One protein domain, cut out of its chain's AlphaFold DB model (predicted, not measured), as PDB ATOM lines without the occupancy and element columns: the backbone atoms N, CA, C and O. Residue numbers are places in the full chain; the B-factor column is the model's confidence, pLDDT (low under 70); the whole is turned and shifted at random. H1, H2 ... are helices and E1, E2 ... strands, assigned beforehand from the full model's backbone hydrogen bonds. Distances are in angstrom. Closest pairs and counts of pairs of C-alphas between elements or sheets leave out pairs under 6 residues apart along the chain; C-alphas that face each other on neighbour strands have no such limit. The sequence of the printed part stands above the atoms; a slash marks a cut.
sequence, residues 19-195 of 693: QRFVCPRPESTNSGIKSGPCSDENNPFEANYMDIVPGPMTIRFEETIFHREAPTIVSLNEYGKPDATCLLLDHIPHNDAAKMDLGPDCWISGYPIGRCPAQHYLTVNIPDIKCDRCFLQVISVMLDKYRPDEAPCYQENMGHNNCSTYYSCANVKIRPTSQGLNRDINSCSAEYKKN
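Overview. This is residues 19 to 195 of the 693 residues of the protein "DgyrCDS3582" of Dimorphilus gyrociliatus (UniProt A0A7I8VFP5). A sandwich of two crossed sheets, one of five strands and one of three, is drawn together along both sides, where E1 comes close to E8 and E5 to E6. Two short helices, H1 and H2, pack on E5, and the loop of residues 142 to 164 reaches far from the core. The printed part has 177 residues, with E1 to E8 and then H1 and H2 along the chain; the class is mostly strand, with under half of the residues in named elements. The larger sheet runs E2 E8 E7 E4 E5 and is mixed; the smaller runs E1 E3 E6, antiparallel. The whole is compact, with a radius of gyration of the C-alphas of 16.4 A and spans of 51 by 37 by 32 A.

Arrangement. E1, residues 19 to 23, is antiparallel to E3, residues 55 to 65, with N 22 and O 60 2.8 A apart. E3 is antiparallel to E6, residues 118 to 126, with N 59 and O 122 at 2.7 A. In the other sheet E2, residues 50 to 52, is parallel to E8, residues 165 to 174, with N 52 and O 173 at 2.8 A. E8 forms a hairpin with E7, residues 131 to 141, with N 170 and O 136 at 2.8 A. E7 is antiparallel to E4, residues 72 to 78, with N 75 and O 137 at 3.0 A. E4 forms a hairpin with E5, residues 81 to 92, with N 76 and O 86 at 2.8 A. The two sheets form a sandwich, face to face, their strands at 44 degrees. The closest C-alphas of E1 and E8 are those of Arg 20 and Ser 168, 5.0 A apart; those of E5 and E6 are Leu 88 and Val 124, 6.3 A apart. H1, residues 186 to 189, is on the larger sheet at a height of 7.0 A and only just over E5, with 3 of its C-alphas there. H2, residues 192 to 195, only grazes both sheets. Both helices are too short for an O i to N i+4 pair; in each the one O i to N i+3 pair is within hydrogen-bond range.

Along the chain. E1 begins at C-alpha 19, (23.221, -27.449, 41.018). E3 is 30.9 A long, E6 24.2 A, E7 27.2 A and E8 26.9 A. E5, 25.0 A long, bends by 66 degrees at residue 88, and E8 bends by 52 degrees at residue 171. H2 ends at C-alpha 195, (14.660, -11.144, 27.039).

Size, cuts and confidence. The C-alphas farthest apart, those of Asp 149 and Ser 178, are 53.9 A apart. The printed part has no cut. The links E1 to E2, E5 to E6, E7 to E8 and E8 to H1 are long. Mean pLDDT of the printed part is 80.8, and residues 36 to 37, 39 to 43, 96 to 104 and 144 to 163 are under 70.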
ATOM      1  N   GLN A  19      24.385 -28.321  41.100       90.88
ATOM      2  CA  GLN A  19      23.221 -27.449  41.018       90.88
ATOM      3  C   GLN A  19      22.034 -28.167  40.386       90.88
ATOM      4  O   GLN A  19      22.202 -29.043  39.541       90.88
ATOM      5  N   ARG A  20      20.822 -27.788  40.783       92.94
ATOM      6  CA  ARG A  20      19.593 -28.242  40.125       92.94
ATOM      7  C   ARG A  20      18.489 -27.212  40.236       92.94
ATOM      8  O   ARG A  20      18.415 -26.472  41.216       92.94
ATOM      9  N   PHE A  21      17.575 -27.221  39.275       94.56
ATOM     10  CA  PHE A  21      16.323 -26.500  39.413       94.56
ATOM     11  C   PHE A  21      15.550 -27.016  40.628       94.56
ATOM     12  O   PHE A  21      15.566 -28.196  40.973       94.56
ATOM     13  N   VAL A  22      14.833 -26.096  41.248       92.50
ATOM     14  CA  VAL A  22      13.785 -26.366  42.229       92.50
ATOM     15  C   VAL A  22      12.430 -26.058  41.598       92.50
ATOM     16  O   VAL A  22      11.487 -26.830  41.758       92.50
ATOM     17  N   CYS A  23      12.340 -24.938  40.872       92.19
ATOM     18  CA  CYS A  23      11.155 -24.538  40.126       92.19
ATOM     19  C   CYS A  23      11.552 -23.769  38.845       92.19
ATOM     20  O   CYS A  23      12.266 -22.773  38.957       92.19
ATOM     21  N   PRO A  24      11.091 -24.165  37.645       94.19
ATOM     22  CA  PRO A  24      10.269 -25.342  37.358       94.19
ATOM     23  C   PRO A  24      10.901 -26.651  37.831       94.19
ATOM     24  O   PRO A  24      12.093 -26.701  38.119       94.19
ATOM     25  N   ARG A  25      10.091 -27.699  38.003       92.38
ATOM     26  CA  ARG A  25      10.587 -28.982  38.518       92.38
ATOM     27  C   ARG A  25      11.725 -29.486  37.612       92.38
ATOM     28  O   ARG A  25      11.513 -29.544  36.400       92.38
ATOM     29  N   PRO A  26      12.889 -29.866  38.168       92.56
ATOM     30  CA  PRO A  26      13.996 -30.333  37.356       92.56
ATOM     31  C   PRO A  26      13.639 -31.661  36.683       92.56
ATOM     32  O   PRO A  26      12.897 -32.478  37.239       92.56
ATOM     33  N   GLU A  27      14.216 -31.891  35.510       90.38
ATOM     34  CA  GLU A  27      14.155 -33.168  34.806       90.38
ATOM     35  C   GLU A  27      14.838 -34.280  35.613       90.38
ATOM     36  O   GLU A  27      14.312 -35.385  35.709       90.38
ATOM     37  N   SER A  28      15.949 -33.968  36.279       89.12
ATOM     38  CA  SER A  28      16.625 -34.883  37.191       89.12
ATOM     39  C   SER A  28      16.844 -34.242  38.550       89.12
ATOM     40  O   SER A  28      17.205 -33.075  38.677       89.12
ATOM     41  N   THR A  29      16.657 -35.031  39.604       90.00
ATOM     42  CA  THR A  29      17.025 -34.594  40.958       90.00
ATOM     43  C   THR A  29      18.531 -34.620  41.201       90.00
ATOM     44  O   THR A  29      18.979 -34.093  42.217       90.00
ATOM     45  N   ASN A  30      19.312 -35.239  40.314       90.06
ATOM     46  CA  ASN A  30      20.757 -35.283  40.424       90.06
ATOM     47  C   ASN A  30      21.341 -33.910  40.087       90.06
ATOM     48  O   ASN A  30      21.325 -33.483  38.939       90.06
ATOM     49  N   SER A  31      21.891 -33.230  41.082       90.38
ATOM     50  CA  SER A  31      22.522 -31.928  40.889       90.38
ATOM     51  C   SER A  31      23.937 -32.027  40.290       90.38
ATOM     52  O   SER A  31      24.554 -31.014  39.991       90.38
ATOM     53  N   GLY A  32      24.469 -33.240  40.095       88.75
ATOM     54  CA  GLY A  32      25.860 -33.516  39.714       88.75
ATOM     55  C   GLY A  32      26.106 -33.768  38.236       88.75
ATOM     56  O   GLY A  32      27.114 -34.387  37.885       88.75
ATOM     57  N   ILE A  33      25.172 -33.370  37.376       85.69
ATOM     58  CA  ILE A  33      25.216 -33.659  35.942       85.69
ATOM     59  C   ILE A  33      26.289 -32.792  35.282       85.69
ATOM     60  O   ILE A  33      26.206 -31.568  35.313       85.69
ATOM     61  N   LYS A  34      27.283 -33.445  34.672       82.19
ATOM     62  CA  LYS A  34      28.420 -32.809  33.977       82.19
ATOM     63  C   LYS A  34      28.475 -33.102  32.480       82.19
ATOM     64  O   LYS A  34      29.304 -32.539  31.775       82.19
ATOM     65  N   SER A  35      27.676 -34.056  32.018       77.25
ATOM     66  CA  SER A  35      27.710 -34.576  30.655       77.25
ATOM     67  C   SER A  35      26.396 -34.264  29.961       77.25
ATOM     68  O   SER A  35      25.348 -34.693  30.437       77.25
ATOM     69  N   GLY A  36      26.484 -33.565  28.829       69.38
ATOM     70  CA  GLY A  36      25.324 -33.171  28.038       69.38
ATOM     71  C   GLY A  36      24.515 -32.029  28.666       69.38
ATOM     72  O   GLY A  36      24.687 -31.710  29.841       69.38
ATOM     73  N   PRO A  37      23.630 -31.394  27.879       68.62
ATOM     74  CA  PRO A  37      22.856 -30.249  28.336       68.62
ATOM     75  C   PRO A  37      21.838 -30.600  29.429       68.62
ATOM     76  O   PRO A  37      21.498 -29.716  30.210       68.62
ATOM     77  N   CYS A  38      21.389 -31.857  29.489       76.62
ATOM     78  CA  CYS A  38      20.427 -32.411  30.443       76.62
ATOM     79  C   CYS A  38      20.838 -33.850  30.812       76.62
ATOM     80  O   CYS A  38      21.685 -34.440  30.143       76.62
ATOM     81  N   SER A  39      20.262 -34.429  31.870       69.25
ATOM     82  CA  SER A  39      20.541 -35.818  32.272       69.25
ATOM     83  C   SER A  39      20.124 -36.846  31.217       69.25
ATOM     84  O   SER A  39      19.048 -36.722  30.648       69.25
ATOM     85  N   ASP A  40      20.857 -37.960  31.117       64.81
ATOM     86  CA  ASP A  40      20.425 -39.167  30.381       64.81
ATOM     87  C   ASP A  40      19.301 -39.955  31.096       64.81
ATOM     88  O   ASP A  40      18.989 -41.095  30.739       64.81
ATOM     89  N   GLU A  41      18.717 -39.407  32.167       63.09
ATOM     90  CA  GLU A  41      17.610 -40.059  32.861       63.09
ATOM     91  C   GLU A  41      16.393 -40.110  31.930       63.09
ATOM     92  O   GLU A  41      16.011 -39.111  31.332       63.09
ATOM     93  N   ASN A  42      15.764 -41.284  31.804       63.19
ATOM     94  CA  ASN A  42      14.545 -41.467  31.011       63.19
ATOM     95  C   ASN A  42      13.357 -40.728  31.662       63.19
ATOM     96  O   ASN A  42      12.471 -41.369  32.233       63.19
ATOM     97  N   ASN A  43      13.326 -39.397  31.600       63.56
ATOM     98  CA  ASN A  43      12.213 -38.584  32.070       63.56
ATOM     99  C   ASN A  43      11.443 -38.020  30.864       63.56
ATOM    100  O   ASN A  43      11.810 -36.985  30.309       63.56
ATOM    101  N   PRO A  44      10.388 -38.710  30.396       70.12
ATOM    102  CA  PRO A  44       9.657 -38.265  29.223       70.12
ATOM    103  C   PRO A  44       9.010 -36.903  29.492       70.12
ATOM    104  O   PRO A  44       8.267 -36.749  30.459       70.12
ATOM    105  N   PHE A  45       9.252 -35.945  28.594       81.25
ATOM    106  CA  PHE A  45       8.699 -34.586  28.642       81.25
ATOM    107  C   PHE A  45       7.212 -34.545  29.042       81.25
ATOM    108  O   PHE A  45       6.828 -33.822  29.958       81.25
ATOM    109  N   GLU A  46       6.396 -35.389  28.403       76.31
ATOM    110  CA  GLU A  46       4.939 -35.462  28.594       76.31
ATOM    111  C   GLU A  46       4.509 -35.830  30.023       76.31
ATOM    112  O   GLU A  46       3.376 -35.562  30.414       76.31
ATOM    113  N   ALA A  47       5.385 -36.456  30.813       74.00
ATOM    114  CA  ALA A  47       5.064 -36.834  32.185       74.00
ATOM    115  C   ALA A  47       5.273 -35.687  33.180       74.00
ATOM    116  O   ALA A  47       4.665 -35.704  34.248       74.00
ATOM    117  N   ASN A  48       6.146 -34.723  32.869       83.69
ATOM    118  CA  ASN A  48       6.611 -33.722  33.824       83.69
ATOM    119  C   ASN A  48       7.055 -32.445  33.104       83.69
ATOM    120  O   ASN A  48       8.255 -32.217  32.973       83.69
ATOM    121  N   TYR A  49       6.112 -31.604  32.675       92.44
ATOM    122  CA  TYR A  49       6.396 -30.253  32.185       92.44
ATOM    123  C   TYR A  49       5.582 -29.206  32.953       92.44
ATOM    124  O   TYR A  49       4.586 -29.516  33.609       92.44
ATOM    125  N   MET A  50       6.014 -27.951  32.863       94.50
ATOM    126  CA  MET A  50       5.320 -26.807  33.444       94.50
ATOM    127  C   MET A  50       4.769 -25.898  32.344       94.50
ATOM    128  O   MET A  50       5.528 -25.409  31.510       94.50
ATOM    129  N   ASP A  51       3.453 -25.677  32.338       94.19
ATOM    130  CA  ASP A  51       2.817 -24.696  31.451       94.19
ATOM    131  C   ASP A  51       3.135 -23.275  31.933       94.19
ATOM    132  O   ASP A  51       2.696 -22.856  33.006       94.19
ATOM    133  N   ILE A  52       3.864 -22.521  31.115       94.06
ATOM    134  CA  ILE A  52       4.264 -21.137  31.387       94.06
ATOM    135  C   ILE A  52       3.735 -20.200  30.297       94.06
ATOM    136  O   ILE A  52       3.308 -20.630  29.222       94.06
ATOM    137  N   VAL A  53       3.712 -18.906  30.604       92.81
ATOM    138  CA  VAL A  53       3.293 -17.847  29.678       92.81
ATOM    139  C   VAL A  53       4.460 -16.886  29.434       92.81
ATOM    140  O   VAL A  53       5.316 -16.756  30.312       92.81
ATOM    141  N   PRO A  54       4.508 -16.224  28.269       94.19
ATOM    142  CA  PRO A  54       5.469 -15.168  27.984       94.19
ATOM    143  C   PRO A  54       5.442 -14.053  29.033       94.19
ATOM    144  O   PRO A  54       4.385 -13.734  29.584       94.19
ATOM    145  N   GLY A  55       6.598 -13.432  29.266       89.00
ATOM    146  CA  GLY A  55       6.778 -12.370  30.254       89.00
ATOM    147  C   GLY A  55       7.712 -12.749  31.411       89.00
ATOM    148  O   GLY A  55       8.320 -13.824  31.404       89.00
ATOM    149  N   PRO A  56       7.852 -11.866  32.415       86.50
ATOM    150  CA  PRO A  56       8.713 -12.104  33.568       86.50
ATOM    151  C   PRO A  56       8.307 -13.357  34.350       86.50
ATOM    152  O   PRO A  56       7.166 -13.488  34.787       86.50
ATOM    153  N   MET A  57       9.261 -14.253  34.583       87.88
ATOM    154  CA  MET A  57       9.087 -15.448  35.399       87.88
ATOM    155  C   MET A  57      10.322 -15.672  36.261       87.88
ATOM    156  O   MET A  57      11.440 -15.784  35.762       87.88
ATOM    157  N   THR A  58      10.117 -15.784  37.567       88.12
ATOM    158  CA  THR A  58      11.138 -16.258  38.491       88.12
ATOM    159  C   THR A  58      11.363 -17.738  38.267       88.12
ATOM    160  O   THR A  58      10.421 -18.517  38.199       88.12
ATOM    161  N   ILE A  59      12.622 -18.124  38.169       92.38
ATOM    162  CA  ILE A  59      13.095 -19.487  38.307       92.38
ATOM    163  C   ILE A  59      13.822 -19.610  39.641       92.38
ATOM    164  O   ILE A  59      14.375 -18.641  40.174       92.38
ATOM    165  N   ARG A  60      13.814 -20.821  40.179       90.69
ATOM    166  CA  ARG A  60      14.489 -21.184  41.414       90.69
ATOM    167  C   ARG A  60      15.389 -22.369  41.145       90.69
ATOM    168  O   ARG A  60      14.924 -23.391  40.640       90.69
ATOM    169  N   PHE A  61      16.643 -22.257  41.544       92.38
ATOM    170  CA  PHE A  61      17.584 -23.367  41.568       92.38
ATOM    171  C   PHE A  61      18.347 -23.362  42.891       92.38
ATOM    172  O   PHE A  61      18.347 -22.373  43.624       92.38
ATOM    173  N   GLU A  62      18.922 -24.501  43.238       90.44
ATOM    174  CA  GLU A  62      19.716 -24.663  44.446       90.44
ATOM    175  C   GLU A  62      21.061 -25.288  44.113       90.44
ATOM    176  O   GLU A  62      21.159 -26.124  43.209       90.44
ATOM    177  N   GLU A  63      22.072 -24.918  44.884       89.50
ATOM    178  CA  GLU A  63      23.356 -25.594  44.887       89.50
ATOM    179  C   GLU A  63      23.397 -26.576  46.054       89.50
ATOM    180  O   GLU A  63      23.143 -26.208  47.201       89.50
ATOM    181  N   THR A  64      23.720 -27.842  45.783       88.88
ATOM    182  CA  THR A  64      23.972 -28.818  46.853       88.88
ATOM    183  C   THR A  64      25.444 -28.847  47.252       88.88
ATOM    184  O   THR A  64      25.774 -29.355  48.318       88.88
ATOM    185  N   ILE A  65      26.333 -28.300  46.417       86.12
ATOM    186  CA  ILE A  65      27.737 -28.021  46.738       86.12
ATOM    187  C   ILE A  65      28.082 -26.669  46.120       86.12
ATOM    188  O   ILE A  65      27.837 -26.461  44.938       86.12
ATOM    189  N   PHE A  66      28.644 -25.785  46.937       83.12
ATOM    190  CA  PHE A  66      28.829 -24.369  46.631       83.12
ATOM    191  C   PHE A  66      30.205 -24.094  46.060       83.12
ATOM    192  O   PHE A  66      31.215 -24.407  46.700       83.12
ATOM    193  N   HIS A  67      30.228 -23.496  44.874       79.94
ATOM    194  CA  HIS A  67      31.451 -23.162  44.161       79.94
ATOM    195  C   HIS A  67      31.532 -21.659  44.008       79.94
ATOM    196  O   HIS A  67      30.874 -21.069  43.159       79.94
ATOM    197  N   ARG A  68      32.356 -21.050  44.863       75.69
ATOM    198  CA  ARG A  68      32.573 -19.605  44.840       75.69
ATOM    199  C   ARG A  68      32.980 -19.150  43.451       75.69
ATOM    200  O   ARG A  68      33.711 -19.863  42.765       75.69
ATOM    201  N   GLU A  69      32.512 -17.964  43.083       70.56
ATOM    202  CA  GLU A  69      32.845 -17.335  41.804       70.56
ATOM    203  C   GLU A  69      32.413 -18.164  40.569       70.56
ATOM    204  O   GLU A  69      32.924 -17.931  39.478       70.56
ATOM    205  N   ALA A  70      31.484 -19.124  40.703       77.12
ATOM    206  CA  ALA A  70      30.972 -19.915  39.580       77.12
ATOM    207  C   ALA A  70      29.787 -19.215  38.882       77.12
ATOM    208  O   ALA A  70      28.652 -19.290  39.372       77.12
ATOM    209  N   PRO A  71      29.996 -18.513  37.750       77.88
ATOM    210  CA  PRO A  71      28.902 -17.844  37.068       77.88
ATOM    211  C   PRO A  71      27.863 -18.834  36.563       77.88
ATOM    212  O   PRO A  71      28.168 -19.974  36.201       77.88
ATOM    213  N   THR A  72      26.629 -18.346  36.496       84.62
ATOM    214  CA  THR A  72      25.485 -19.095  35.993       84.62
ATOM    215  C   THR A  72      24.980 -18.519  34.670       84.62
ATOM    216  O   THR A  72      25.002 -17.309  34.450       84.62
ATOM    217  N   ILE A  73      24.485 -19.383  33.793       86.81
ATOM    218  CA  ILE A  73      23.838 -19.044  32.526       86.81
ATOM    219  C   ILE A  73      22.452 -19.679  32.513       86.81
ATOM    220  O   ILE A  73      22.277 -20.801  32.995       86.81
ATOM    221  N   VAL A  74      21.473 -18.969  31.959       90.75
ATOM    222  CA  VAL A  74      20.104 -19.452  31.789       90.75
ATOM    223  C   VAL A  74      19.694 -19.339  30.334       90.75
ATOM    224  O   VAL A  74      19.685 -18.255  29.746       90.75
ATOM    225  N   SER A  75      19.301 -20.466  29.759       92.75
ATOM    226  CA  SER A  75      18.829 -20.554  28.383       92.75
ATOM    227  C   SER A  75      17.531 -21.352  28.294       92.75
ATOM    228  O   SER A  75      17.155 -22.107  29.193       92.75
ATOM    229  N   LEU A  76      16.816 -21.146  27.200       94.62
ATOM    230  CA  LEU A  76      15.670 -21.925  26.771       94.62
ATOM    231  C   LEU A  76      16.086 -22.706  25.525       94.62
ATOM    232  O   LEU A  76      16.709 -22.148  24.626       94.62
ATOM    233  N   ASN A  77      15.725 -23.980  25.459       92.94
ATOM    234  CA  ASN A  77      16.081 -24.871  24.359       92.94
ATOM    235  C   ASN A  77      14.856 -25.672  23.915       92.94
ATOM    236  O   ASN A  77      13.951 -25.913  24.716       92.94
ATOM    237  N   GLU A  78      14.837 -26.116  22.658       92.06
ATOM    238  CA  GLU A  78      13.768 -26.953  22.107       92.06
ATOM    239  C   GLU A  78      14.251 -28.396  21.900       92.06
ATOM    240  O   GLU A  78      15.319 -28.656  21.338       92.06
ATOM    241  N   TYR A  79      13.446 -29.370  22.331       89.06
ATOM    242  CA  TYR A  79      13.770 -30.782  22.145       89.06
ATOM    243  C   TYR A  79      13.897 -31.145  20.662       89.06
ATOM    244  O   TYR A  79      13.027 -30.843  19.848       89.06
ATOM    245  N   GLY A  80      14.965 -31.871  20.318       86.00
ATOM    246  CA  GLY A  80      15.220 -32.319  18.947       86.00
ATOM    247  C   GLY A  80      15.786 -31.239  18.018       86.00
ATOM    248  O   GLY A  80      15.964 -31.518  16.833       86.00
ATOM    249  N   LYS A  81      16.095 -30.042  18.536       84.69
ATOM    250  CA  LYS A  81      16.744 -28.956  17.792       84.69
ATOM    251  C   LYS A  81      17.950 -28.416  18.582       84.69
ATOM    252  O   LYS A  81      17.830 -27.388  19.239       84.69
ATOM    253  N   PRO A  82      19.108 -29.101  18.545       70.69
ATOM    254  CA  PRO A  82      20.267 -28.746  19.372       70.69
ATOM    255  C   PRO A  82      20.839 -27.353  19.070       70.69
ATOM    256  O   PRO A  82      21.372 -26.723  19.972       70.69
ATOM    257  N   ASP A  83      20.682 -26.855  17.841       74.69
ATOM    258  CA  ASP A  83      21.152 -25.518  17.445       74.69
ATOM    259  C   ASP A  83      20.171 -24.398  17.844       74.69
ATOM    260  O   ASP A  83      20.451 -23.212  17.670       74.69
ATOM    261  N   ALA A  84      18.993 -24.762  18.353       75.38
ATOM    262  CA  ALA A  84      17.907 -23.841  18.639       75.38
ATOM    263  C   ALA A  84      17.912 -23.451  20.125       75.38
ATOM    264  O   ALA A  84      17.072 -23.891  20.915       75.38
ATOM    265  N   THR A  85      18.890 -22.624  20.495       83.88
ATOM    266  CA  THR A  85      19.072 -22.109  21.858       83.88
ATOM    267  C   THR A  85      18.726 -20.628  21.933       83.88
ATOM    268  O   THR A  85      19.244 -19.793  21.193       83.88
ATOM    269  N   CYS A  86      17.870 -20.301  22.890       89.56
ATOM    270  CA  CYS A  86      17.413 -18.967  23.232       89.56
ATOM    271  C   CYS A  86      18.064 -18.559  24.558       89.56
ATOM    272  O   CYS A  86      17.666 -19.014  25.630       89.56
ATOM    273  N   LEU A  87      19.104 -17.727  24.501       86.88
ATOM    274  CA  LEU A  87      19.740 -17.193  25.704       86.88
ATOM    275  C   LEU A  87      18.747 -16.272  26.428       86.88
ATOM    276  O   LEU A  87      18.180 -15.364  25.817       86.88
ATOM    277  N   LEU A  88      18.512 -16.513  27.719       88.25
ATOM    278  CA  LEU A  88      17.626 -15.677  28.535       88.25
ATOM    279  C   LEU A  88      18.437 -14.733  29.412       88.25
ATOM    280  O   LEU A  88      18.139 -13.544  29.481       88.25
ATOM    281  N   LEU A  89      19.470 -15.271  30.059       83.94
ATOM    282  CA  LEU A  89      20.380 -14.500  30.883       83.94
ATOM    283  C   LEU A  89      21.756 -15.147  30.900       83.94
ATOM    284  O   LEU A  89      21.868 -16.369  30.951       83.94
ATOM    285  N   ASP A  90      22.791 -14.322  30.893       78.94
ATOM    286  CA  ASP A  90      24.174 -14.771  30.810       78.94
ATOM    287  C   ASP A  90      25.039 -14.106  31.879       78.94
ATOM    288  O   ASP A  90      24.723 -13.000  32.330       78.94
ATOM    289  N   HIS A  91      26.112 -14.794  32.278       75.19
ATOM    290  CA  HIS A  91      27.065 -14.355  33.303       75.19
ATOM    291  C   HIS A  91      26.388 -13.840  34.576       75.19
ATOM    292  O   HIS A  91      26.706 -12.773  35.102       75.19
ATOM    293  N   ILE A  92      25.430 -14.609  35.079       78.50
ATOM    294  CA  ILE A  92      24.825 -14.355  36.379       78.50
ATOM    295  C   ILE A  92      25.920 -14.558  37.426       78.50
ATOM    296  O   ILE A  92      26.442 -15.673  37.529       78.50
ATOM    297  N   PRO A  93      26.290 -13.517  38.192       72.12
ATOM    298  CA  PRO A  93      27.324 -13.642  39.204       72.12
ATOM    299  C   PRO A  93      26.888 -14.660  40.255       72.12
ATOM    300  O   PRO A  93      25.719 -14.714  40.661       72.12
ATOM    301  N   HIS A  94      27.844 -15.471  40.691       75.69
ATOM    302  CA  HIS A  94      27.629 -16.410  41.779       75.69
ATOM    303  C   HIS A  94      27.252 -15.663  43.059       75.69
ATOM    304  O   HIS A  94      27.760 -14.575  43.282       75.69
ATOM    305  N   ASN A  95      26.393 -16.226  43.915       72.50
ATOM    306  CA  ASN A  95      26.020 -15.603  45.187       72.50
ATOM    307  C   ASN A  95      27.002 -15.989  46.301       72.50
ATOM    308  O   ASN A  95      26.678 -16.797  47.171       72.50
ATOM    309  N   ASP A  96      28.183 -15.373  46.317       67.88
ATOM    310  CA  ASP A  96      29.235 -15.662  47.305       67.88
ATOM    311  C   ASP A  96      28.838 -15.318  48.754       67.88
ATOM    312  O   ASP A  96      29.462 -15.790  49.708       67.88
ATOM    313  N   ALA A  97      27.785 -14.514  48.933       62.66
ATOM    314  CA  ALA A  97      27.232 -14.184  50.242       62.66
ATOM    315  C   ALA A  97      26.370 -15.312  50.839       62.66
ATOM    316  O   ALA A  97      26.084 -15.284  52.044       62.66
ATOM    317  N   ALA A  98      25.948 -16.301  50.038       65.25
ATOM    318  CA  ALA A  98      25.212 -17.443  50.559       65.25
ATOM    319  C   ALA A  98      26.098 -18.255  51.510       65.25
ATOM    320  O   ALA A  98      27.252 -18.583  51.236       65.25
ATOM    321  N   LYS A  99      25.543 -18.585  52.677       64.31
ATOM    322  CA  LYS A  99      26.208 -19.456  53.642       64.31
ATOM    323  C   LYS A  99      25.780 -20.886  53.370       64.31
ATOM    324  O   LYS A  99      24.632 -21.237  53.623       64.31
ATOM    325  N   MET A 100      26.714 -21.712  52.918       67.19
ATOM    326  CA  MET A 100      26.520 -23.153  52.959       67.19
ATOM    327  C   MET A 100      26.708 -23.664  54.375       67.19
ATOM    328  O   MET A 100      27.830 -23.758  54.870       67.19
ATOM    329  N   ASP A 101      25.601 -24.033  54.998       66.12
ATOM    330  CA  ASP A 101      25.607 -25.008  56.074       66.12
ATOM    331  C   ASP A 101      24.944 -26.261  55.507       66.12
ATOM    332  O   ASP A 101      23.735 -26.257  55.279       66.12
ATOM    333  N   LEU A 102      25.727 -27.287  55.148       63.84
ATOM    334  CA  LEU A 102      25.187 -28.529  54.586       63.84
ATOM    335  C   LEU A 102      24.355 -29.231  55.664       63.84
ATOM    336  O   LEU A 102      24.826 -30.116  56.376       63.84
ATOM    337  N   GLY A 103      23.109 -28.790  55.800       65.00
ATOM    338  CA  GLY A 103      22.131 -29.400  56.668       65.00
ATOM    339  C   GLY A 103      21.861 -30.837  56.220       65.00
ATOM    340  O   GLY A 103      22.092 -31.185  55.057       65.00
ATOM    341  N   PRO A 104      21.317 -31.674  57.115       67.69
ATOM    342  CA  PRO A 104      21.047 -33.084  56.835       67.69
ATOM    343  C   PRO A 104      20.074 -33.319  55.668       67.69
ATOM    344  O   PRO A 104      19.939 -34.454  55.230       67.69
ATOM    345  N   ASP A 105      19.412 -32.275  55.158       79.06
ATOM    346  CA  ASP A 105      18.394 -32.361  54.109       79.06
ATOM    347  C   ASP A 105      18.882 -31.891  52.722       79.06
ATOM    348  O   ASP A 105      18.119 -31.941  51.757       79.06
ATOM    349  N   CYS A 106      20.138 -31.446  52.586       86.06
ATOM    350  CA  CYS A 106      20.704 -31.005  51.307       86.06
ATOM    351  C   CYS A 106      21.480 -32.143  50.619       86.06
ATOM    352  O   CYS A 106      22.691 -32.292  50.782       86.06
ATOM    353  N   TRP A 107      20.766 -32.966  49.847       85.25
ATOM    354  CA  TRP A 107      21.330 -34.134  49.160       85.25
ATOM    355  C   TRP A 107      21.597 -33.872  47.678       85.25
ATOM    356  O   TRP A 107      20.801 -33.223  47.004       85.25
ATOM    357  N   ILE A 108      22.669 -34.475  47.151       85.44
ATOM    358  CA  ILE A 108      23.074 -34.444  45.730       85.44
ATOM    359  C   ILE A 108      22.004 -35.022  44.784       85.44
ATOM    360  O   ILE A 108      21.912 -34.650  43.621       85.44
ATOM    361  N   SER A 109      21.165 -35.936  45.264       86.19
ATOM    362  CA  SER A 109      20.070 -36.513  44.479       86.19
ATOM    363  C   SER A 109      18.888 -36.867  45.376       86.19
ATOM    364  O   SER A 109      19.045 -36.997  46.591       86.19
ATOM    365  N   GLY A 110      17.710 -37.023  44.774       83.75
ATOM    366  CA  GLY A 110      16.476 -37.370  45.471       83.75
ATOM    367  C   GLY A 110      15.637 -36.173  45.927       83.75
ATOM    368  O   GLY A 110      15.959 -35.013  45.683       83.75
ATOM    369  N   TYR A 111      14.514 -36.493  46.570       83.19
ATOM    370  CA  TYR A 111      13.572 -35.535  47.152       83.19
ATOM    371  C   TYR A 111      13.646 -35.565  48.687       83.19
ATOM    372  O   TYR A 111      13.962 -36.617  49.249       83.19
ATOM    373  N   PRO A 112      13.267 -34.471  49.377       85.62
ATOM    374  CA  PRO A 112      12.784 -33.198  48.825       85.62
ATOM    375  C   PRO A 112      13.904 -32.320  48.240       85.62
ATOM    376  O   PRO A 112      14.971 -32.199  48.828       85.62
ATOM    377  N   ILE A 113      13.625 -31.668  47.107       86.75
ATOM    378  CA  ILE A 113      14.466 -30.601  46.534       86.75
ATOM    379  C   ILE A 113      14.022 -29.236  47.080       86.75
ATOM    380  O   ILE A 113      12.896 -29.101  47.567       86.75
ATOM    381  N   GLY A 114      14.872 -28.214  46.988       85.31
ATOM    382  CA  GLY A 114      14.578 -26.876  47.516       85.31
ATOM    383  C   GLY A 114      14.795 -26.760  49.024       85.31
ATOM    384  O   GLY A 114      14.131 -25.956  49.684       85.31
ATOM    385  N   ARG A 115      15.686 -27.586  49.579       85.50
ATOM    386  CA  ARG A 115      16.051 -27.612  51.006       85.50
ATOM    387  C   ARG A 115      17.493 -27.194  51.258       85.50
ATOM    388  O   ARG A 115      17.864 -27.009  52.414       85.50
ATOM    389  N   CYS A 116      18.294 -27.037  50.210       84.56
ATOM    390  CA  CYS A 116      19.652 -26.552  50.376       84.56
ATOM    391  C   CYS A 116      19.646 -25.076  50.789       84.56
ATOM    392  O   CYS A 116      18.780 -24.336  50.320       84.56
ATOM    393  N   PRO A 117      20.585 -24.633  51.643       78.06
ATOM    394  CA  PRO A 117      20.682 -23.226  52.032       78.06
ATOM    395  C   PRO A 117      21.102 -22.307  50.881       78.06
ATOM    396  O   PRO A 117      20.701 -21.147  50.848       78.06
ATOM    397  N   ALA A 118      21.911 -22.805  49.941       82.06
ATOM    398  CA  ALA A 118      22.330 -22.050  48.764       82.06
ATOM    399  C   ALA A 118      21.217 -22.056  47.706       82.06
ATOM    400  O   ALA A 118      21.191 -22.895  46.806       82.06
ATOM    401  N   GLN A 119      20.257 -21.140  47.857       82.50
ATOM    402  CA  GLN A 119      19.148 -20.973  46.922       82.50
ATOM    403  C   GLN A 119      19.286 -19.713  46.087       82.50
ATOM    404  O   GLN A 119      19.611 -18.616  46.560       82.50
ATOM    405  N   HIS A 120      18.962 -19.881  44.817       83.12
ATOM    406  CA  HIS A 120      19.035 -18.850  43.812       83.12
ATOM    407  C   HIS A 120      17.639 -18.623  43.264       83.12
ATOM    408  O   HIS A 120      16.942 -19.554  42.860       83.12
ATOM    409  N   TYR A 121      17.246 -17.357  43.264       82.19
ATOM    410  CA  TYR A 121      16.015 -16.874  42.669       82.19
ATOM    411  C   TYR A 121      16.404 -15.861  41.617       82.19
ATOM    412  O   TYR A 121      17.153 -14.923  41.912       82.19
ATOM    413  N   LEU A 122      15.915 -16.080  40.407       81.94
ATOM    414  CA  LEU A 122      16.237 -15.252  39.265       81.94
ATOM    415  C   LEU A 122      14.995 -15.068  38.413       81.94
ATOM    416  O   LEU A 122      14.410 -16.054  37.983       81.94
ATOM    417  N   THR A 123      14.610 -13.831  38.128       83.06
ATOM    418  CA  THR A 123      13.540 -13.567  37.162       83.06
ATOM    419  C   THR A 123      14.134 -13.371  35.777       83.06
ATOM    420  O   THR A 123      14.987 -12.513  35.572       83.06
ATOM    421  N   VAL A 124      13.656 -14.167  34.829       87.25
ATOM    422  CA  VAL A 124      13.983 -14.084  33.404       87.25
ATOM    423  C   VAL A 124      12.738 -13.674  32.627       87.25
ATOM    424  O   VAL A 124      11.622 -13.944  33.072       87.25
ATOM    425  N   ASN A 125      12.889 -13.016  31.478       89.38
ATOM    426  CA  ASN A 125      11.747 -12.748  30.608       89.38
ATOM    427  C   ASN A 125      11.566 -13.921  29.637       89.38
ATOM    428  O   ASN A 125      12.414 -14.156  28.779       89.38
ATOM    429  N   ILE A 126      10.467 -14.663  29.770       93.56
ATOM    430  CA  ILE A 126      10.128 -15.762  28.865       93.56
ATOM    431  C   ILE A 126       9.665 -15.164  27.527       93.56
ATOM    432  O   ILE A 126       8.746 -14.338  27.526       93.56
ATOM    433  N   PRO A 127      10.268 -15.548  26.387       94.56
ATOM    434  CA  PRO A 127       9.935 -14.965  25.094       94.56
ATOM    435  C   PRO A 127       8.522 -15.359  24.644       94.56
ATOM    436  O   PRO A 127       8.033 -16.450  24.941       94.56
ATOM    437  N   ASP A 128       7.876 -14.477  23.878       94.44
ATOM    438  CA  ASP A 128       6.560 -14.742  23.293       94.44
ATOM    439  C   ASP A 128       6.667 -15.605  22.034       94.44
ATOM    440  O   ASP A 128       6.685 -15.106  20.907       94.44
ATOM    441  N   ILE A 129       6.805 -16.913  22.254       94.88
ATOM    442  CA  ILE A 129       6.981 -17.934  21.222       94.88
ATOM    443  C   ILE A 129       6.080 -19.133  21.500       94.88
ATOM    444  O   ILE A 129       5.752 -19.440  22.649       94.88
ATOM    445  N   LYS A 130       5.720 -19.864  20.448       94.75
ATOM    446  CA  LYS A 130       5.106 -21.177  20.601       94.75
ATOM    447  C   LYS A 130       6.199 -22.216  20.828       94.75
ATOM    448  O   LYS A 130       6.984 -22.486  19.923       94.75
ATOM    449  N   CYS A 131       6.207 -22.850  21.999       95.12
ATOM    450  CA  CYS A 131       7.049 -24.020  22.220       95.12
ATOM    451  C   CYS A 131       6.318 -25.118  22.989       95.12
ATOM    452  O   CYS A 131       6.085 -25.003  24.194       95.12
ATOM    453  N   ASP A 132       5.982 -26.195  22.279       94.69
ATOM    454  CA  ASP A 132       5.266 -27.339  22.848       94.69
ATOM    455  C   ASP A 132       6.185 -28.270  23.650       94.69
ATOM    456  O   ASP A 132       5.715 -28.928  24.574       94.69
ATOM    457  N   ARG A 133       7.480 -28.324  23.303       94.44
ATOM    458  CA  ARG A 133       8.493 -29.184  23.933       94.44
ATOM    459  C   ARG A 133       9.808 -28.431  24.126       94.44
ATOM    460  O   ARG A 133      10.756 -28.629  23.366       94.44
ATOM    461  N   CYS A 134       9.862 -27.583  25.149       94.81
ATOM    462  CA  CYS A 134      11.060 -26.832  25.515       94.81
ATOM    463  C   CYS A 134      11.615 -27.258  26.874       94.81
ATOM    464  O   CYS A 134      10.914 -27.825  27.707       94.81
ATOM    465  N   PHE A 135      12.863 -26.916  27.149       94.88
ATOM    466  CA  PHE A 135      13.403 -26.972  28.496       94.88
ATOM    467  C   PHE A 135      14.162 -25.692  28.813       94.88
ATOM    468  O   PHE A 135      14.899 -25.155  27.984       94.88
ATOM    469  N   LEU A 136      13.956 -25.195  30.029       95.69
ATOM    470  CA  LEU A 136      14.862 -24.231  30.628       95.69
ATOM    471  C   LEU A 136      16.109 -24.975  31.066       95.69
ATOM    472  O   LEU A 136      16.021 -26.087  31.584       95.69
ATOM    473  N   GLN A 137      17.255 -24.346  30.879       94.31
ATOM    474  CA  GLN A 137      18.547 -24.884  31.236       94.31
ATOM    475  C   GLN A 137      19.282 -23.867  32.097       94.31
ATOM    476  O   GLN A 137      19.351 -22.688  31.757       94.31
ATOM    477  N   VAL A 138      19.825 -24.341  33.210       92.31
ATOM    478  CA  VAL A 138      20.756 -23.603  34.058       92.31
ATOM    479  C   VAL A 138      22.118 -24.277  33.937       92.31
ATOM    480  O   VAL A 138      22.232 -25.495  34.101       92.31
ATOM    481  N   ILE A 139      23.139 -23.478  33.635       88.44
ATOM    482  CA  ILE A 139      24.525 -23.916  33.455       88.44
ATOM    483  C   ILE A 139      25.397 -23.150  34.436       88.44
ATOM    484  O   ILE A 139      25.315 -21.932  34.484       88.44
ATOM    485  N   SER A 140      26.224 -23.847  35.208       86.38
ATOM    486  CA  SER A 140      27.183 -23.246  36.137       86.38
ATOM    487  C   SER A 140      28.578 -23.708  35.763       86.38
ATOM    488  O   SER A 140      28.817 -24.906  35.565       86.38
ATOM    489  N   VAL A 141      29.488 -22.750  35.618       78.56
ATOM    490  CA  VAL A 141      30.874 -22.994  35.215       78.56
ATOM    491  C   VAL A 141      31.765 -22.846  36.440       78.56
ATOM    492  O   VAL A 141      31.885 -21.758  36.993       78.56
ATOM    493  N   MET A 142      32.414 -23.929  36.872       77.12
ATOM    494  CA  MET A 142      33.401 -23.849  37.949       77.12
ATOM    495  C   MET A 142      34.653 -23.152  37.475       77.12
ATOM    496  O   MET A 142      35.316 -23.637  36.554       77.12
ATOM    497  N   LEU A 143      35.043 -22.138  38.233       70.62
ATOM    498  CA  LEU A 143      36.317 -21.460  38.063       70.62
ATOM    499  C   LEU A 143      37.242 -21.657  39.270       70.62
ATOM    500  O   LEU A 143      38.448 -21.506  39.139       70.62
ATOM    501  N   ASP A 144      36.730 -22.122  40.412       67.81
ATOM    502  CA  ASP A 144      37.505 -22.347  41.644       67.81
ATOM    503  C   ASP A 144      38.535 -23.493  41.556       67.81
ATOM    504  O   ASP A 144      39.408 -23.627  42.417       67.81
ATOM    505  N   LYS A 145      38.456 -24.329  40.514       66.56
ATOM    506  CA  LYS A 145      39.455 -25.364  40.200       66.56
ATOM    507  C   LYS A 145      40.598 -24.860  39.321       66.56
ATOM    508  O   LYS A 145      41.603 -25.559  39.207       66.56
ATOM    509  N   TYR A 146      40.453 -23.678  38.727       62.03
ATOM    510  CA  TYR A 146      41.455 -23.081  37.858       62.03
ATOM    511  C   TYR A 146      42.627 -22.546  38.678       62.03
ATOM    512  O   TYR A 146      42.447 -21.756  39.610       62.03
ATOM    513  N   ARG A 147      43.850 -22.945  38.320       61.47
ATOM    514  CA  ARG A 147      45.056 -22.273  38.814       61.47
ATOM    515  C   ARG A 147      45.525 -21.223  37.801       61.47
ATOM    516  O   ARG A 147      45.441 -21.477  36.605       61.47
ATOM    517  N   PRO A 148      46.072 -20.071  38.239       56.59
ATOM    518  CA  PRO A 148      46.522 -19.006  37.335       56.59
ATOM    519  C   PRO A 148      47.560 -19.427  36.279       56.59
ATOM    520  O   PRO A 148      47.746 -18.718  35.295       56.59
ATOM    521  N   ASP A 149      48.267 -20.536  36.505       60.53
ATOM    522  CA  ASP A 149      49.288 -21.114  35.628       60.53
ATOM    523  C   ASP A 149      48.757 -22.195  34.666       60.53
ATOM    524  O   ASP A 149      49.512 -22.694  33.829       60.53
ATOM    525  N   GLU A 150      47.477 -22.555  34.755       57.94
ATOM    526  CA  GLU A 150      46.840 -23.546  33.889       57.94
ATOM    527  C   GLU A 150      46.242 -22.903  32.629       57.94
ATOM    528  O   GLU A 150      45.939 -21.713  32.590       57.94
ATOM    529  N   ALA A 151      46.098 -23.683  31.553       51.66
ATOM    530  CA  ALA A 151      45.490 -23.177  30.327       51.66
ATOM    531  C   ALA A 151      44.020 -22.779  30.586       51.66
ATOM    532  O   ALA A 151      43.309 -23.543  31.246       51.66
ATOM    533  N   PRO A 152      43.547 -21.630  30.059       53.78
ATOM    534  CA  PRO A 152      42.168 -21.183  30.237       53.78
ATOM    535  C   PRO A 152      41.169 -22.246  29.765       53.78
ATOM    536  O   PRO A 152      41.471 -23.039  28.867       53.78
ATOM    537  N   CYS A 153      39.988 -22.261  30.384       54.91
ATOM    538  CA  CYS A 153      38.899 -23.210  30.154       54.91
ATOM    539  C   CYS A 153      38.483 -23.264  28.668       54.91
ATOM    540  O   CYS A 153      37.560 -22.575  28.254       54.91
ATOM    541  N   TYR A 154      39.161 -24.043  27.818       47.59
ATOM    542  CA  TYR A 154      38.862 -24.024  26.376       47.59
ATOM    543  C   TYR A 154      38.465 -25.351  25.745       47.59
ATOM    544  O   TYR A 154      38.055 -25.374  24.588       47.59
ATOM    545  N   GLN A 155      38.509 -26.459  26.483       43.53
ATOM    546  CA  GLN A 155      38.273 -27.770  25.886       43.53
ATOM    547  C   GLN A 155      37.167 -28.548  26.593       43.53
ATOM    548  O   GLN A 155      37.427 -29.273  27.544       43.53
ATOM    549  N   GLU A 156      35.943 -28.489  26.067       40.78
ATOM    550  CA  GLU A 156      34.926 -29.517  26.347       40.78
ATOM    551  C   GLU A 156      35.247 -30.860  25.657       40.78
ATOM    552  O   GLU A 156      34.731 -31.903  26.045       40.78
ATOM    553  N   ASN A 157      36.159 -30.891  24.678       38.06
ATOM    554  CA  ASN A 157      36.259 -32.032  23.761       38.06
ATOM    555  C   ASN A 157      37.250 -33.153  24.132       38.06
ATOM    556  O   ASN A 157      37.361 -34.103  23.361       38.06
ATOM    557  N   MET A 158      37.977 -33.104  25.260       37.59
ATOM    558  CA  MET A 158      38.989 -34.146  25.563       37.59
ATOM    559  C   MET A 158      39.080 -34.618  27.025       37.59
ATOM    560  O   MET A 158      40.092 -35.193  27.416       37.59
ATOM    561  N   GLY A 159      38.045 -34.423  27.853       42.47
ATOM    562  CA  GLY A 159      37.935 -35.099  29.163       42.47
ATOM    563  C   GLY A 159      38.993 -34.740  30.226       42.47
ATOM    564  O   GLY A 159      39.020 -35.357  31.289       42.47
ATOM    565  N   HIS A 160      39.838 -33.740  29.965       44.22
ATOM    566  CA  HIS A 160      40.905 -33.258  30.850       44.22
ATOM    567  C   HIS A 160      40.859 -31.732  31.006       44.22
ATOM    568  O   HIS A 160      41.886 -31.065  30.901       44.22
ATOM    569  N   ASN A 161      39.670 -31.157  31.198       53.84
ATOM    570  CA  ASN A 161      39.563 -29.731  31.484       53.84
ATOM    571  C   ASN A 161      39.632 -29.470  32.997       53.84
ATOM    572  O   ASN A 161      39.204 -30.285  33.816       53.84
ATOM    573  N   ASN A 162      40.177 -28.316  33.366       60.50
ATOM    574  CA  ASN A 162      40.253 -27.880  34.760       60.50
ATOM    575  C   ASN A 162      38.968 -27.157  35.205       60.50
ATOM    576  O   ASN A 162      38.886 -26.687  36.335       60.50
ATOM    577  N   CYS A 163      37.948 -27.105  34.339       65.38
ATOM    578  CA  CYS A 163      36.731 -26.322  34.529       65.38
ATOM    579  C   CYS A 163      35.520 -27.236  34.360       65.38
ATOM    580  O   CYS A 163      35.134 -27.610  33.257       65.38
ATOM    581  N   SER A 164      34.947 -27.661  35.482       76.31
ATOM    582  CA  SER A 164      33.759 -28.510  35.457       76.31
ATOM    583  C   SER A 164      32.520 -27.658  35.177       76.31
ATOM    584  O   SER A 164      32.308 -26.643  35.833       76.31
ATOM    585  N   THR A 165      31.676 -28.096  34.252       80.62
ATOM    586  CA  THR A 165      30.393 -27.444  33.959       80.62
ATOM    587  C   THR A 165      29.257 -28.317  34.463       80.62
ATOM    588  O   THR A 165      29.331 -29.541  34.343       80.62
ATOM    589  N   TYR A 166      28.240 -27.698  35.061       86.94
ATOM    590  CA  TYR A 166      27.091 -28.407  35.616       86.94
ATOM    591  C   TYR A 166      25.822 -27.945  34.973       86.94
ATOM    592  O   TYR A 166      25.595 -26.749  34.801       86.94
ATOM    593  N   TYR A 167      24.981 -28.921  34.697       89.75
ATOM    594  CA  TYR A 167      23.779 -28.745  33.927       89.75
ATOM    595  C   TYR A 167      22.571 -29.108  34.768       89.75
ATOM    596  O   TYR A 167      22.572 -30.089  35.510       89.75
ATOM    597  N   SER A 168      21.515 -28.326  34.621       93.00
ATOM    598  CA  SER A 168      20.204 -28.670  35.136       93.00
ATOM    599  C   SER A 168      19.152 -28.222  34.143       93.00
ATOM    600  O   SER A 168      19.147 -27.061  33.743       93.00
ATOM    601  N   CYS A 169      18.235 -29.122  33.799       94.19
ATOM    602  CA  CYS A 169      17.126 -28.844  32.896       94.19
ATOM    603  C   CYS A 169      15.791 -28.911  33.618       94.19
ATOM    604  O   CYS A 169      15.635 -29.658  34.584       94.19
ATOM    605  N   ALA A 170      14.821 -28.139  33.141       94.94
ATOM    606  CA  ALA A 170      13.440 -28.232  33.570       94.94
ATOM    607  C   ALA A 170      12.502 -28.070  32.373       94.94
ATOM    608  O   ALA A 170      12.558 -27.082  31.641       94.94
ATOM    609  N   ASN A 171      11.627 -29.053  32.184       95.06
ATOM    610  CA  ASN A 171      10.697 -29.109  31.062       95.06
ATOM    611  C   ASN A 171       9.616 -28.036  31.181       95.06
ATOM    612  O   ASN A 171       8.933 -27.924  32.204       95.06
ATOM    613  N   VAL A 172       9.413 -27.289  30.102       95.69
ATOM    614  CA  VAL A 172       8.417 -26.224  30.027       95.69
ATOM    615  C   VAL A 172       7.658 -26.264  28.709       95.69
ATOM    616  O   VAL A 172       8.193 -26.626  27.659       95.69
ATOM    617  N   LYS A 173       6.400 -25.837  28.768       96.44
ATOM    618  CA  LYS A 173       5.562 -25.570  27.604       96.44
ATOM    619  C   LYS A 173       5.162 -24.105  27.620       96.44
ATOM    620  O   LYS A 173       4.608 -23.632  28.609       96.44
ATOM    621  N   ILE A 174       5.455 -23.382  26.543       95.94
ATOM    622  CA  ILE A 174       5.165 -21.948  26.446       95.94
ATOM    623  C   ILE A 174       3.871 -21.771  25.664       95.94
ATOM    624  O   ILE A 174       3.784 -22.153  24.493       95.94
ATOM    625  N   ARG A 175       2.864 -21.186  26.318       93.81
ATOM    626  CA  ARG A 175       1.605 -20.790  25.679       93.81
ATOM    627  C   ARG A 175       1.754 -19.372  25.126       93.81
ATOM    628  O   ARG A 175       1.705 -18.438  25.925       93.81
ATOM    629  N   PRO A 176       1.938 -19.200  23.807       93.94
ATOM    630  CA  PRO A 176       2.179 -17.884  23.232       93.94
ATOM    631  C   PRO A 176       0.951 -16.983  23.378       93.94
ATOM    632  O   PRO A 176      -0.183 -17.461  23.479       93.94
ATOM    633  N   THR A 177       1.173 -15.673  23.311       92.25
ATOM    634  CA  THR A 177       0.097 -14.722  23.029       92.25
ATOM    635  C   THR A 177      -0.326 -14.812  21.555       92.25
ATOM    636  O   THR A 177       0.235 -15.579  20.765       92.25
ATOM    637  N   SER A 178      -1.308 -14.004  21.138       92.06
ATOM    638  CA  SER A 178      -1.692 -13.915  19.724       92.06
ATOM    639  C   SER A 178      -0.529 -13.494  18.812       92.06
ATOM    640  O   SER A 178      -0.479 -13.912  17.657       92.06
ATOM    641  N   GLN A 179       0.425 -12.715  19.329       89.19
ATOM    642  CA  GLN A 179       1.591 -12.226  18.587       89.19
ATOM    643  C   GLN A 179       2.706 -13.281  18.495       89.19
ATOM    644  O   GLN A 179       3.415 -13.344  17.489       89.19
ATOM    645  N   GLY A 180       2.829 -14.148  19.504       91.06
ATOM    646  CA  GLY A 180       3.801 -15.245  19.548       91.06
ATOM    647  C   GLY A 180       3.401 -16.522  18.814       91.06
ATOM    648  O   GLY A 180       4.236 -17.405  18.641       91.06
ATOM    649  N   LEU A 181       2.150 -16.648  18.357       91.94
ATOM    650  CA  LEU A 181       1.618 -17.886  17.758       91.94
ATOM    651  C   LEU A 181       2.439 -18.418  16.574       91.94
ATOM    652  O   LEU A 181       2.549 -19.633  16.408       91.94
ATOM    653  N   ASN A 182       3.009 -17.516  15.773       93.19
ATOM    654  CA  ASN A 182       3.811 -17.845  14.589       93.19
ATOM    655  C   ASN A 182       5.320 -17.703  14.828       93.19
ATOM    656  O   ASN A 182       6.102 -17.738  13.879       93.19
ATOM    657  N   ARG A 183       5.728 -17.493  16.081       93.31
ATOM    658  CA  ARG A 183       7.121 -17.325  16.474       93.31
ATOM    659  C   ARG A 183       7.637 -18.618  17.085       93.31
ATOM    660  O   ARG A 183       6.962 -19.234  17.907       93.31
ATOM    661  N   ASP A 184       8.841 -19.007  16.693       92.44
ATOM    662  CA  ASP A 184       9.554 -20.153  17.247       92.44
ATOM    663  C   ASP A 184      10.752 -19.695  18.091       92.44
ATOM    664  O   ASP A 184      11.014 -18.498  18.260       92.44
ATOM    665  N   ILE A 185      11.497 -20.659  18.619       91.69
ATOM    666  CA  ILE A 185      12.673 -20.406  19.449       91.69
ATOM    667  C   ILE A 185      13.789 -19.634  18.725       91.69
ATOM    668  O   ILE A 185      14.510 -18.881  19.373       91.69
ATOM    669  N   ASN A 186      13.891 -19.707  17.391       87.12
ATOM    670  CA  ASN A 186      14.899 -18.958  16.633       87.12
ATOM    671  C   ASN A 186      14.621 -17.450  16.667       87.12
ATOM    672  O   ASN A 186      15.545 -16.635  16.644       87.12
ATOM    673  N   SER A 187      13.345 -17.063  16.782       87.69
ATOM    674  CA  SER A 187      12.970 -15.655  16.950       87.69
ATOM    675  C   SER A 187      13.441 -15.062  18.281       87.69
ATOM    676  O   SER A 187      13.570 -13.846  18.388       87.69
ATOM    677  N   CYS A 188      13.699 -15.895  19.297       84.38
ATOM    678  CA  CYS A 188      14.207 -15.425  20.580       84.38
ATOM    679  C   CYS A 188      15.674 -14.985  20.480       84.38
ATOM    680  O   CYS A 188      16.026 -13.922  20.988       84.38
ATOM    681  N   SER A 189      16.529 -15.770  19.821       71.06
ATOM    682  CA  SER A 189      17.973 -15.497  19.752       71.06
ATOM    683  C   SER A 189      18.266 -14.190  19.008       71.06
ATOM    684  O   SER A 189      19.151 -13.435  19.403       71.06
ATOM    685  N   ALA A 190      17.453 -13.866  17.998       71.38
ATOM    686  CA  ALA A 190      17.495 -12.580  17.298       71.38
ATOM    687  C   ALA A 190      17.051 -11.389  18.173       71.38
ATOM    688  O   ALA A 190      17.373 -10.239  17.877       71.38
ATOM    689  N   GLU A 191      16.312 -11.641  19.254       78.69
ATOM    690  CA  GLU A 191      15.678 -10.622  20.088       78.69
ATOM    691  C   GLU A 191      16.175 -10.635  21.540       78.69
ATOM    692  O   GLU A 191      15.451 -10.192  22.428       78.69
ATOM    693  N   TYR A 192      17.418 -11.065  21.799       76.06
ATOM    694  CA  TYR A 192      17.977 -11.160  23.160       76.06
ATOM    695  C   TYR A 192      17.733  -9.912  24.028       76.06
ATOM    696  O   TYR A 192      17.406 -10.021  25.206       76.06
ATOM    697  N   LYS A 193      17.785  -8.708  23.436       71.88
ATOM    698  CA  LYS A 193      17.460  -7.441  24.125       71.88
ATOM    699  C   LYS A 193      16.101  -7.460  24.820       71.88
ATOM    700  O   LYS A 193      15.959  -6.864  25.879       71.88
ATOM    701  N   LYS A 194      15.104  -8.092  24.200       79.31
ATOM    702  CA  LYS A 194      13.743  -8.190  24.730       79.31
ATOM    703  C   LYS A 194      13.637  -9.239  25.836       79.31
ATOM    704  O   LYS A 194      12.664  -9.199  26.581       79.31
ATOM    705  N   ASN A 195      14.610 -10.143  25.967       75.62
ATOM    706  CA  ASN A 195      14.660 -11.144  27.039       75.62
ATOM    707  C   ASN A 195      15.235 -10.571  28.345       75.62
ATOM    708  O   ASN A 195      15.012 -11.125  29.421       75.62
TER     709      ASN A 195